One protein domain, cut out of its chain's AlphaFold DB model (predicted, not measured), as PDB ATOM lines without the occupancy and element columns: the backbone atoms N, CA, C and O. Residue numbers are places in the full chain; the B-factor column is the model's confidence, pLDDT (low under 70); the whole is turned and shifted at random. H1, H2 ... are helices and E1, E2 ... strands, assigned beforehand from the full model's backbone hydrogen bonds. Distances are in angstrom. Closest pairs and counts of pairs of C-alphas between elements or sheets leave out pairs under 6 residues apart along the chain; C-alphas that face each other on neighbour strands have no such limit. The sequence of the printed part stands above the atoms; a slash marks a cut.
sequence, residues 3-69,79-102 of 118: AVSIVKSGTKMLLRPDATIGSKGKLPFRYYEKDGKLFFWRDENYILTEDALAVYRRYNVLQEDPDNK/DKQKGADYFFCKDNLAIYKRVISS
ATOM      1  N   ALA A   3     148.662 140.967 166.657       72.94
ATOM      2  CA  ALA A   3     148.426 141.601 167.950       72.94
ATOM      3  C   ALA A   3     147.009 141.266 168.428       72.94
ATOM      4  O   ALA A   3     146.059 141.375 167.654       72.94
ATOM      5  N   VAL A   4     146.881 140.839 169.683       78.44
ATOM      6  CA  VAL A   4     145.604 140.545 170.343       78.44
ATOM      7  C   VAL A   4     145.544 141.346 171.637       78.44
ATOM      8  O   VAL A   4     146.370 141.135 172.526       78.44
ATOM      9  N   SER A   5     144.576 142.251 171.744       67.81
ATOM     10  CA  SER A   5     144.336 143.048 172.949       67.81
ATOM     11  C   SER A   5     143.292 142.383 173.831       67.81
ATOM     12  O   SER A   5     142.212 142.023 173.362       67.81
ATOM     13  N   ILE A   6     143.604 142.237 175.116       71.19
ATOM     14  CA  ILE A   6     142.692 141.734 176.139       71.19
ATOM     15  C   ILE A   6     142.493 142.845 177.169       71.19
ATOM     16  O   ILE A   6     143.386 143.159 177.959       71.19
ATOM     17  N   VAL A   7     141.301 143.434 177.163       58.50
ATOM     18  CA  VAL A   7     140.822 144.324 178.228       58.50
ATOM     19  C   VAL A   7     140.019 143.514 179.244       58.50
ATOM     20  O   VAL A   7     139.499 142.443 178.921       58.50
ATOM     21  N   LYS A   8     139.924 143.988 180.492       58.25
ATOM     22  CA  LYS A   8     139.112 143.325 181.521       58.25
ATOM     23  C   LYS A   8     137.659 143.305 181.042       58.25
ATOM     24  O   LYS A   8     137.034 144.354 180.958       58.25
ATOM     25  N   SER A   9     137.122 142.129 180.729       58.62
ATOM     26  CA  SER A   9     135.756 142.025 180.230       58.62
ATOM     27  C   SER A   9     135.069 140.750 180.704       58.62
ATOM     28  O   SER A   9     135.610 139.654 180.579       58.62
ATOM     29  N   GLY A  10     133.863 140.919 181.249       60.34
ATOM     30  CA  GLY A  10     132.877 139.854 181.442       60.34
ATOM     31  C   GLY A  10     132.003 139.626 180.201       60.34
ATOM     32  O   GLY A  10     131.013 138.903 180.282       60.34
ATOM     33  N   THR A  11     132.326 140.259 179.070       71.44
ATOM     34  CA  THR A  11     131.531 140.207 177.843       71.44
ATOM     35  C   THR A  11     131.843 138.940 177.059       71.44
ATOM     36  O   THR A  11     132.976 138.706 176.635       71.44
ATOM     37  N   LYS A  12     130.811 138.128 176.846       84.31
ATOM     38  CA  LYS A  12     130.852 136.971 175.954       84.31
ATOM     39  C   LYS A  12     130.605 137.409 174.510       84.31
ATOM     40  O   LYS A  12     129.911 138.392 174.255       84.31
ATOM     41  N   MET A  13     131.159 136.671 173.555       87.81
ATOM     42  CA  MET A  13     130.830 136.836 172.142       87.81
ATOM     43  C   MET A  13     129.408 136.335 171.899       87.81
ATOM     44  O   MET A  13     129.034 135.258 172.367       87.81
ATOM     45  N   LEU A  14     128.622 137.103 171.153       88.56
ATOM     46  CA  LEU A  14     127.256 136.713 170.824       88.56
ATOM     47  C   LEU A  14     127.273 135.666 169.712       88.56
ATOM     48  O   LEU A  14     127.819 135.904 168.631       88.56
ATOM     49  N   LEU A  15     126.673 134.513 169.987       90.38
ATOM     50  CA  LEU A  15     126.369 133.512 168.983       90.38
ATOM     51  C   LEU A  15     125.012 133.849 168.371       90.38
ATOM     52  O   LEU A  15     123.966 133.630 168.977       90.38
ATOM     53  N   ARG A  16     125.067 134.427 167.177       89.56
ATOM     54  CA  ARG A  16     123.915 134.893 166.407       89.56
ATOM     55  C   ARG A  16     123.668 133.976 165.205       89.56
ATOM     56  O   ARG A  16     124.566 133.217 164.838       89.56
ATOM     57  N   PRO A  17     122.501 134.059 164.545       84.75
ATOM     58  CA  PRO A  17     122.195 133.232 163.373       84.75
ATOM     59  C   PRO A  17     123.194 133.362 162.207       84.75
ATOM     60  O   PRO A  17     123.307 132.453 161.390       84.75
ATOM     61  N   ASP A  18     123.942 134.470 162.131       82.75
ATOM     62  CA  ASP A  18     124.991 134.705 161.125       82.75
ATOM     63  C   ASP A  18     126.299 133.935 161.397       82.75
ATOM     64  O   ASP A  18     127.180 133.876 160.537       82.75
ATOM     65  N   ALA A  19     126.444 133.323 162.574       84.06
ATOM     66  CA  ALA A  19     127.572 132.471 162.932       84.06
ATOM     67  C   ALA A  19     127.411 131.058 162.349       84.06
ATOM     68  O   ALA A  19     127.290 130.066 163.067       84.06
ATOM     69  N   THR A  20     127.395 130.973 161.022       85.25
ATOM     70  CA  THR A  20     127.261 129.708 160.298       85.25
ATOM     71  C   THR A  20     128.621 129.033 160.132       85.25
ATOM     72  O   THR A  20     129.613 129.672 159.774       85.25
ATOM     73  N   ILE A  21     128.676 127.721 160.360       86.94
ATOM     74  CA  ILE A  21     129.862 126.923 160.033       86.94
ATOM     75  C   ILE A  21     130.153 127.041 158.534       86.94
ATOM     76  O   ILE A  21     129.244 127.006 157.705       86.94
ATOM     77  N   GLY A  22     131.427 127.212 158.188       84.56
ATOM     78  CA  GLY A  22     131.872 127.370 156.807       84.56
ATOM     79  C   GLY A  22     131.705 128.783 156.234       84.56
ATOM     80  O   GLY A  22     132.053 129.003 155.076       84.56
ATOM     81  N   SER A  23     131.215 129.754 157.016       83.75
ATOM     82  CA  SER A  23     131.014 131.134 156.558       83.75
ATOM     83  C   SER A  23     131.931 132.144 157.259       83.75
ATOM     84  O   SER A  23     132.532 131.887 158.310       83.75
ATOM     85  N   LYS A  24     132.047 133.331 156.650       82.12
ATOM     86  CA  LYS A  24     132.712 134.502 157.236       82.12
ATOM     87  C   LYS A  24     131.715 135.294 158.091       82.12
ATOM     88  O   LYS A  24     131.245 136.353 157.687       82.12
ATOM     89  N   GLY A  25     131.371 134.750 159.257       82.50
ATOM     90  CA  GLY A  25     130.514 135.410 160.247       82.50
ATOM     91  C   GLY A  25     131.247 136.453 161.106       82.50
ATOM     92  O   GLY A  25     132.378 136.857 160.831       82.50
ATOM     93  N   LYS A  26     130.607 136.890 162.198       84.12
ATOM     94  CA  LYS A  26     131.204 137.855 163.142       84.12
ATOM     95  C   LYS A  26     132.182 137.233 164.136       84.12
ATOM     96  O   LYS A  26     133.033 137.957 164.662       84.12
ATOM     97  N   LEU A  27     132.084 135.928 164.380       89.31
ATOM     98  CA  LEU A  27     132.974 135.231 165.301       89.31
ATOM     99  C   LEU A  27     134.417 135.166 164.765       89.31
ATOM    100  O   LEU A  27     134.631 135.171 163.553       89.31
ATOM    101  N   PRO A  28     135.425 135.106 165.649       90.06
ATOM    102  CA  PRO A  28     136.806 134.861 165.253       90.06
ATOM    103  C   PRO A  28     136.967 133.479 164.604       90.06
ATOM    104  O   PRO A  28     136.377 132.498 165.057       90.06
ATOM    105  N   PHE A  29     137.815 133.386 163.579       90.56
ATOM    106  CA  PHE A  29     138.058 132.133 162.841       90.56
ATOM    107  C   PHE A  29     139.319 131.405 163.305       90.56
ATOM    108  O   PHE A  29     139.489 130.215 163.058       90.56
ATOM    109  N   ARG A  30     140.234 132.125 163.959       91.69
ATOM    110  CA  ARG A  30     141.496 131.585 164.453       91.69
ATOM    111  C   ARG A  30     141.529 131.656 165.961       91.69
ATOM    112  O   ARG A  30     141.090 132.642 166.553       91.69
ATOM    113  N   TYR A  31     142.123 130.634 166.558       92.75
ATOM    114  CA  TYR A  31     142.363 130.581 167.983       92.75
ATOM    115  C   TYR A  31     143.703 129.919 168.299       92.75
ATOM    116  O   TYR A  31     144.321 129.266 167.456       92.75
ATOM    117  N   TYR A  32     144.165 130.127 169.525       93.25
ATOM    118  CA  TYR A  32     145.342 129.495 170.090       93.25
ATOM    119  C   TYR A  32     145.148 129.308 171.592       93.25
ATOM    120  O   TYR A  32     144.788 130.248 172.300       93.25
ATOM    121  N   GLU A  33     145.388 128.093 172.071       92.69
ATOM    122  CA  GLU A  33     145.311 127.747 173.488       92.69
ATOM    123  C   GLU A  33     146.727 127.660 174.061       92.69
ATOM    124  O   GLU A  33     147.584 126.942 173.542       92.69
ATOM    125  N   LYS A  34     146.990 128.410 175.133       89.81
ATOM    126  CA  LYS A  34     148.292 128.417 175.807       89.81
ATOM    127  C   LYS A  34     148.116 128.723 177.287       89.81
ATOM    128  O   LYS A  34     147.495 129.721 177.642       89.81
ATOM    129  N   ASP A  35     148.696 127.891 178.150       88.38
ATOM    130  CA  ASP A  35     148.754 128.102 179.605       88.38
ATOM    131  C   ASP A  35     147.374 128.426 180.214       88.38
ATOM    132  O   ASP A  35     147.206 129.418 180.938       88.38
ATOM    133  N   GLY A  36     146.364 127.634 179.826       86.44
ATOM    134  CA  GLY A  36     144.969 127.777 180.257       86.44
ATOM    135  C   GLY A  36     144.225 128.989 179.681       86.44
ATOM    136  O   GLY A  36     143.084 129.228 180.061       86.44
ATOM    137  N   LYS A  37     144.838 129.759 178.775       87.94
ATOM    138  CA  LYS A  37     144.241 130.943 178.143       87.94
ATOM    139  C   LYS A  37     143.859 130.639 176.703       87.94
ATOM    140  O   LYS A  37     144.606 129.972 175.988       87.94
ATOM    141  N   LEU A  38     142.721 131.185 176.295       91.62
ATOM    142  CA  LEU A  38     142.259 131.174 174.917       91.62
ATOM    143  C   LEU A  38     142.544 132.537 174.282       91.62
ATOM    144  O   LEU A  38     142.066 133.564 174.760       91.62
ATOM    145  N   PHE A  39     143.303 132.528 173.194       91.69
ATOM    146  CA  PHE A  39     143.505 133.675 172.317       91.69
ATOM    147  C   PHE A  39     142.719 133.431 171.039       91.69
ATOM    148  O   PHE A  39     142.778 132.331 170.498       91.69
ATOM    149  N   PHE A  40     142.012 134.432 170.532       91.25
ATOM    150  CA  PHE A  40     141.278 134.322 169.276       91.25
ATOM    151  C   PHE A  40     141.352 135.624 168.486       91.25
ATOM    152  O   PHE A  40     141.459 136.708 169.059       91.25
ATOM    153  N   TRP A  41     141.341 135.519 167.160       90.25
ATOM    154  CA  TRP A  41     141.392 136.668 166.257       90.25
ATOM    155  C   TRP A  41     140.706 136.353 164.928       90.25
ATOM    156  O   TRP A  41     140.469 135.195 164.565       90.25
ATOM    157  N   ARG A  42     140.365 137.409 164.191       87.25
ATOM    158  CA  ARG A  42     139.849 137.286 162.830       87.25
ATOM    159  C   ARG A  42     141.019 137.242 161.848       87.25
ATOM    160  O   ARG A  42     141.926 138.065 161.925       87.25
ATOM    161  N   ASP A  43     140.980 136.284 160.934       87.31
ATOM    162  CA  ASP A  43     141.924 136.153 159.825       87.31
ATOM    163  C   ASP A  43     141.114 135.873 158.564       87.31
ATOM    164  O   ASP A  43     140.429 134.856 158.478       87.31
ATOM    165  N   GLU A  44     141.143 136.794 157.606       87.44
ATOM    166  CA  GLU A  44     140.265 136.766 156.432       87.44
ATOM    167  C   GLU A  44     140.518 135.579 155.496       87.44
ATOM    168  O   GLU A  44     139.689 135.298 154.627       87.44
ATOM    169  N   ASN A  45     141.627 134.862 155.685       90.50
ATOM    170  CA  ASN A  45     141.958 133.654 154.933       90.50
ATOM    171  C   ASN A  45     141.294 132.391 155.500       90.50
ATOM    172  O   ASN A  45     141.460 131.311 154.941       90.50
ATOM    173  N   TYR A  46     140.566 132.509 156.612       90.25
ATOM    174  CA  TYR A  46     139.925 131.394 157.302       90.25
ATOM    175  C   TYR A  46     138.421 131.639 157.461       90.25
ATOM    176  O   TYR A  46     137.928 132.760 157.326       90.25
ATOM    177  N   ILE A  47     137.698 130.560 157.749       93.00
ATOM    178  CA  ILE A  47     136.251 130.532 157.987       93.00
ATOM    179  C   ILE A  47     135.968 129.890 159.344       93.00
ATOM    180  O   ILE A  47     136.837 129.218 159.905       93.00
ATOM    181  N   LEU A  48     134.765 130.094 159.882       91.25
ATOM    182  CA  LEU A  48     134.365 129.471 161.143       91.25
ATOM    183  C   LEU A  48     134.257 127.946 160.976       91.25
ATOM    184  O   LEU A  48     133.550 127.468 160.090       91.25
ATOM    185  N   THR A  49     134.934 127.191 161.839       93.50
ATOM    186  CA  THR A  49     134.894 125.721 161.862       93.50
ATOM    187  C   THR A  49     134.140 125.199 163.083       93.50
ATOM    188  O   THR A  49     133.993 125.911 164.082       93.50
ATOM    189  N   GLU A  50     133.683 123.945 163.020       93.19
ATOM    190  CA  GLU A  50     133.077 123.259 164.172       93.19
ATOM    191  C   GLU A  50     134.052 123.188 165.351       93.19
ATOM    192  O   GLU A  50     133.669 123.488 166.480       93.19
ATOM    193  N   ASP A  51     135.330 122.909 165.074       93.69
ATOM    194  CA  ASP A  51     136.394 122.876 166.082       93.69
ATOM    195  C   ASP A  51     136.524 124.208 166.826       93.69
ATOM    196  O   ASP A  51     136.552 124.237 168.059       93.69
ATOM    197  N   ALA A  52     136.554 125.329 166.095       92.94
ATOM    198  CA  ALA A  52     136.630 126.653 166.703       92.94
ATOM    199  C   ALA A  52     135.401 126.926 167.582       92.94
ATOM    200  O   ALA A  52     135.540 127.382 168.720       92.94
ATOM    201  N   LEU A  53     134.201 126.591 167.095       92.50
ATOM    202  CA  LEU A  53     132.968 126.763 167.857       92.50
ATOM    203  C   LEU A  53     132.964 125.901 169.133       92.50
ATOM    204  O   LEU A  53     132.611 126.398 170.206       92.50
ATOM    205  N   ALA A  54     133.411 124.647 169.047       93.81
ATOM    206  CA  ALA A  54     133.533 123.741 170.185       93.81
ATOM    207  C   ALA A  54     134.527 124.266 171.235       93.81
ATOM    208  O   ALA A  54     134.238 124.232 172.435       93.81
ATOM    209  N   VAL A  55     135.666 124.824 170.806       94.38
ATOM    210  CA  VAL A  55     136.621 125.488 171.707       94.38
ATOM    211  C   VAL A  55     135.966 126.680 172.407       94.38
ATOM    212  O   VAL A  55     136.040 126.791 173.631       94.38
ATOM    213  N   TYR A  56     135.261 127.546 171.679       92.88
ATOM    214  CA  TYR A  56     134.598 128.713 172.271       92.88
ATOM    215  C   TYR A  56     133.513 128.329 173.291       92.88
ATOM    216  O   TYR A  56     133.372 128.988 174.327       92.88
ATOM    217  N   ARG A  57     132.788 127.229 173.055       91.75
ATOM    218  CA  ARG A  57     131.856 126.649 174.036       91.75
ATOM    219  C   ARG A  57     132.571 126.149 175.282       91.75
ATOM    220  O   ARG A  57     132.158 126.495 176.384       91.75
ATOM    221  N   ARG A  58     133.655 125.386 175.112       93.81
ATOM    222  CA  ARG A  58     134.443 124.822 176.219       93.81
ATOM    223  C   ARG A  58     134.985 125.905 177.151       93.81
ATOM    224  O   ARG A  58     134.973 125.729 178.362       93.81
ATOM    225  N   TYR A  59     135.410 127.037 176.593       92.12
ATOM    226  CA  TYR A  59     135.876 128.194 177.365       92.12
ATOM    227  C   TYR A  59     134.748 129.095 177.890       92.12
ATOM    228  O   TYR A  59     135.028 130.084 178.562       92.12
ATOM    229  N   ASN A  60     133.481 128.769 177.606       90.75
ATOM    230  CA  ASN A  60     132.305 129.533 178.026       90.75
ATOM    231  C   ASN A  60     132.351 131.018 177.602       90.75
ATOM    232  O   ASN A  60     131.847 131.896 178.306       90.75
ATOM    233  N   VAL A  61     132.952 131.299 176.440       90.12
ATOM    234  CA  VAL A  61     133.092 132.661 175.892       90.12
ATOM    235  C   VAL A  61     131.955 133.041 174.939       90.12
ATOM    236  O   VAL A  61     131.984 134.130 174.375       90.12
ATOM    237  N   LEU A  62     130.959 132.165 174.758       90.62
ATOM    238  CA  LEU A  62     129.782 132.396 173.915       90.62
ATOM    239  C   LEU A  62     128.527 132.666 174.747       90.62
ATOM    240  O   LEU A  62     128.297 132.023 175.774       90.62
ATOM    241  N   GLN A  63     127.692 133.573 174.255       90.56
ATOM    242  CA  GLN A  63     126.342 133.833 174.739       90.56
ATOM    243  C   GLN A  63     125.363 133.696 173.574       90.56
ATOM    244  O   GLN A  63     125.552 134.325 172.540       90.56
ATOM    245  N   GLU A  64     124.336 132.868 173.744       91.06
ATOM    246  CA  GLU A  64     123.282 132.675 172.744       91.06
ATOM    247  C   GLU A  64     122.502 133.967 172.510       91.06
ATOM    248  O   GLU A  64     122.039 134.585 173.469       91.06
ATOM    249  N   ASP A  65     122.327 134.342 171.246       91.50
ATOM    250  CA  ASP A  65     121.508 135.475 170.807       91.50
ATOM    251  C   ASP A  65     120.747 135.118 169.512       91.50
ATOM    252  O   ASP A  65     120.944 135.756 168.473       91.50
ATOM    253  N   PRO A  66     119.896 134.070 169.532       89.06
ATOM    254  CA  PRO A  66     119.238 133.556 168.328       89.06
ATOM    255  C   PRO A  66     118.300 134.580 167.674       89.06
ATOM    256  O   PRO A  66     118.110 134.558 166.462       89.06
ATOM    257  N   ASP A  67     117.764 135.515 168.460       91.25
ATOM    258  CA  ASP A  67     116.826 136.536 167.991       91.25
ATOM    259  C   ASP A  67     117.496 137.891 167.696       91.25
ATOM    260  O   ASP A  67     116.801 138.852 167.367       91.25
ATOM    261  N   ASN A  68     118.824 138.007 167.837       87.69
ATOM    262  CA  ASN A  68     119.561 139.276 167.743       87.69
ATOM    263  C   ASN A  68     119.029 140.378 168.688       87.69
ATOM    264  O   ASN A  68     119.039 141.561 168.339       87.69
ATOM    265  N   LYS A  69     118.536 140.001 169.873       87.56
ATOM    266  CA  LYS A  69     117.905 140.913 170.845       87.56
ATOM    267  C   LYS A  69     118.873 141.412 171.909       87.56
ATOM    268  O   LYS A  69     118.562 142.382 172.598       87.56
ATOM    269  N   ASP A  79     140.422 155.561 180.757       82.50
ATOM    270  CA  ASP A  79     141.731 155.764 180.117       82.50
ATOM    271  C   ASP A  79     142.920 155.423 181.031       82.50
ATOM    272  O   ASP A  79     144.061 155.313 180.576       82.50
ATOM    273  N   LYS A  80     142.689 155.259 182.340       86.38
ATOM    274  CA  LYS A  80     143.720 154.798 183.280       86.38
ATOM    275  C   LYS A  80     143.767 153.277 183.362       86.38
ATOM    276  O   LYS A  80     144.768 152.726 183.839       86.38
ATOM    277  N   GLN A  81     142.717 152.590 182.916       87.38
ATOM    278  CA  GLN A  81     142.663 151.141 182.935       87.38
ATOM    279  C   GLN A  81     143.692 150.572 181.958       87.38
ATOM    280  O   GLN A  81     143.715 150.876 180.769       87.38
ATOM    281  N   LYS A  82     144.572 149.713 182.476       88.69
ATOM    282  CA  LYS A  82     145.558 149.020 181.650       88.69
ATOM    283  C   LYS A  82     144.949 147.755 181.055       88.69
ATOM    284  O   LYS A  82     144.401 146.928 181.784       88.69
ATOM    285  N   GLY A  83     145.107 147.597 179.748       87.88
ATOM    286  CA  GLY A  83     144.898 146.345 179.034       87.88
ATOM    287  C   GLY A  83     146.194 145.546 178.920       87.88
ATOM    288  O   GLY A  83     147.288 146.030 179.227       87.88
ATOM    289  N   ALA A  84     146.063 144.297 178.480       90.19
ATOM    290  CA  ALA A  84     147.193 143.471 178.092       90.19
ATOM    291  C   ALA A  84     147.151 143.216 176.585       90.19
ATOM    292  O   ALA A  84     146.207 142.614 176.080       90.19
ATOM    293  N   ASP A  85     148.211 143.607 175.891       91.38
ATOM    294  CA  ASP A  85     148.394 143.340 174.474       91.38
ATOM    295  C   ASP A  85     149.388 142.203 174.288       91.38
ATOM    296  O   ASP A  85     150.480 142.194 174.866       91.38
ATOM    297  N   TYR A  86     149.017 141.232 173.466       92.31
ATOM    298  CA  TYR A  86     149.826 140.068 173.149       92.31
ATOM    299  C   TYR A  86     150.253 140.127 171.690       92.31
ATOM    300  O   TYR A  86     149.422 140.131 170.786       92.31
ATOM    301  N   PHE A  87     151.562 140.141 171.460       93.06
ATOM    302  CA  PHE A  87     152.158 140.173 170.131       93.06
ATOM    303  C   PHE A  87     152.765 138.811 169.818       93.06
ATOM    304  O   PHE A  87     153.729 138.405 170.464       93.06
ATOM    305  N   PHE A  88     152.212 138.123 168.824       93.00
ATOM    306  CA  PHE A  88     152.610 136.782 168.403       93.00
ATOM    307  C   PHE A  88     153.377 136.806 167.076       93.00
ATOM    308  O   PHE A  88     153.045 137.563 166.151       93.00
ATOM    309  N   CYS A  89     154.360 135.918 166.925       92.44
ATOM    310  CA  CYS A  89     154.909 135.588 165.611       92.44
ATOM    311  C   CYS A  89     153.886 134.776 164.805       92.44
ATOM    312  O   CYS A  89     153.382 133.769 165.290       92.44
ATOM    313  N   LYS A  90     153.601 135.194 163.563       87.19
ATOM    314  CA  LYS A  90     152.578 134.557 162.706       87.19
ATOM    315  C   LYS A  90     152.875 133.072 162.462       87.19
ATOM    316  O   LYS A  90     151.971 132.255 162.559       87.19
ATOM    317  N   ASP A  91     154.139 132.736 162.206       89.00
ATOM    318  CA  ASP A  91     154.567 131.363 161.905       89.00
ATOM    319  C   ASP A  91     154.800 130.491 163.146       89.00
ATOM    320  O   ASP A  91     154.935 129.277 163.030       89.00
ATOM    321  N   ASN A  92     154.886 131.090 164.337       91.44
ATOM    322  CA  ASN A  92     155.085 130.354 165.581       91.44
ATOM    323  C   ASN A  92     154.479 131.111 166.768       91.44
ATOM    324  O   ASN A  92     155.139 131.936 167.402       91.44
ATOM    325  N   LEU A  93     153.232 130.774 167.095       91.56
ATOM    326  CA  LEU A  93     152.467 131.395 168.180       91.56
ATOM    327  C   LEU A  93     153.040 131.101 169.579       91.56
ATOM    328  O   LEU A  93     152.681 131.770 170.543       91.56
ATOM    329  N   ALA A  94     153.971 130.151 169.718       90.88
ATOM    330  CA  ALA A  94     154.681 129.961 170.981       90.88
ATOM    331  C   ALA A  94     155.664 131.108 171.278       90.88
ATOM    332  O   ALA A  94     156.041 131.296 172.434       90.88
ATOM    333  N   ILE A  95     156.065 131.877 170.259       92.94
ATOM    334  CA  ILE A  95     156.899 133.070 170.407       92.94
ATOM    335  C   ILE A  95     155.977 134.283 170.495       92.94
ATOM    336  O   ILE A  95     155.423 134.739 169.490       92.94
ATOM    337  N   TYR A  96     155.838 134.822 171.705       93.44
ATOM    338  CA  TYR A  96     155.034 136.009 171.947       93.44
ATOM    339  C   TYR A  96     155.637 136.926 173.010       93.44
ATOM    340  O   TYR A  96     156.488 136.523 173.805       93.44
ATOM    341  N   LYS A  97     155.182 138.179 173.022       94.25
ATOM    342  CA  LYS A  97     155.455 139.155 174.080       94.25
ATOM    343  C   LYS A  97     154.150 139.769 174.559       94.25
ATOM    344  O   LYS A  97     153.272 140.054 173.749       94.25
ATOM    345  N   ARG A  98     154.049 139.981 175.870       92.88
ATOM    346  CA  ARG A  98     152.937 140.687 176.514       92.88
ATOM    347  C   ARG A  98     153.377 142.101 176.876       92.88
ATOM    348  O   ARG A  98     154.404 142.261 177.533       92.88
ATOM    349  N   VAL A  99     152.579 143.091 176.507       93.31
ATOM    350  CA  VAL A  99     152.717 144.488 176.923       93.31
ATOM    351  C   VAL A  99     151.512 144.842 177.785       93.31
ATOM    352  O   VAL A  99     150.394 144.462 177.464       93.31
ATOM    353  N   ILE A 100     151.741 145.528 178.904       92.19
ATOM    354  CA  ILE A 100     150.671 146.031 179.770       92.19
ATOM    355  C   ILE A 100     150.687 147.549 179.652       92.19
ATOM    356  O   ILE A 100     151.662 148.185 180.054       92.19
ATOM    357  N   SER A 101     149.625 148.119 179.095       91.06
ATOM    358  CA  SER A 101     149.542 149.542 178.776       91.06
ATOM    359  C   SER A 101     148.099 150.024 178.871       91.06
ATOM    360  O   SER A 101     147.172 149.241 178.685       91.06
ATOM    361  N   SER A 102     147.904 151.306 179.169       89.81
ATOM    362  CA  SER A 102     146.621 151.990 178.952       89.81
ATOM    363  C   SER A 102     146.534 152.635 177.562       89.81
ATOM    364  O   SER A 102     145.493 153.143 177.169       89.81
TER     365      SER A 102
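AT A GLANCE: This is residues 3 to 69 and 79 to 102 of the 118 residues of an uncharacterized protein of Chitinophaga filiformis (UniProt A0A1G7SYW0). Three small strand units follow one another across the domain: a three-stranded sheet of E1, E6 and E7 at one end, the hairpin E3 and E4 in the middle, and the short pair E2 and E5 toward the other end. The one named helix, H1, sits near both E3 and E5, and the long loop of residues 16 to 29 joins E2 to the hairpin. The printed part has 91 residues, with the order E1, E2, E3, E4, H1, E5, E6, E7; its class is mostly strand. The sheet E1, E6, E7 and the hairpin are antiparallel, and E2 and E5 are parallel. The whole is only just compact, close to loose, with a radius of gyration of the C-alphas of 14.2 A and spans of 37 by 33 by 23 A.

IN THESE COORDINATES: E1, residues 3 to 6, begins at C-alpha 3 at (148.426, 141.601, 167.950) and is 10.0 A long. E2 is residues 13 to 15. E3, residues 30 to 34, is 13.6 A long, and E4, residues 37 to 41, is 13.5 A. H1, residues 50 to 58, is 12.2 A long and begins at C-alpha 50 at (133.077, 123.259, 164.172). E5 is residues 62 to 64. E6, residues 83 to 89, is 19.9 A long. E7, residues 92 to 101, is 23.9 A long and ends at C-alpha 101 at (149.542, 149.542, 178.776).

HOW THE PARTS SIT: The largest sheet runs E1, E6, E7, with E1 and E7 its edge strands; it is only just strongly twisted, its C-alphas up to 4.0 A off the best plane. E1 and E6 are antiparallel at 153 degrees, with N 6 and O 84 2.8 A apart, within hydrogen-bond range. E6 and E7 form a hairpin at 155 degrees, with N 85 and O 99 2.8 A apart, and E7 bends by 61 degrees at residue 95. The closest C-alphas of E1 and E4 are those of Val 4 and Trp 41, 7.0 A apart. E3 and E4 form a hairpin at 161 degrees, with N 32 and O 39 2.8 A apart. The closest C-alphas of E3 and H1 are those of Tyr 31 and Ala 52, 7.1 A apart. In H1 every O i to N i+4 pair is within hydrogen-bond range. The closest C-alphas of H1 and E5 are those of Tyr 56 and Leu 62, 6.3 A apart. E2 and E5 are parallel at 41 degrees, with N 15 and O 63 2.8 A apart. H1 and E6 are apart.

THE WHOLE: The C-alphas of Asp 67 and Ile 95 are the two farthest apart, 40.3 A. Residues 70 to 78 are cut out, and C-alphas 69 and 79 are 29.6 A apart across the cut. The link from E2 to E3 is long, with 14 residues. The mean pLDDT of the printed part is 87.5; residue 5 and residues 7 to 10 are under 70.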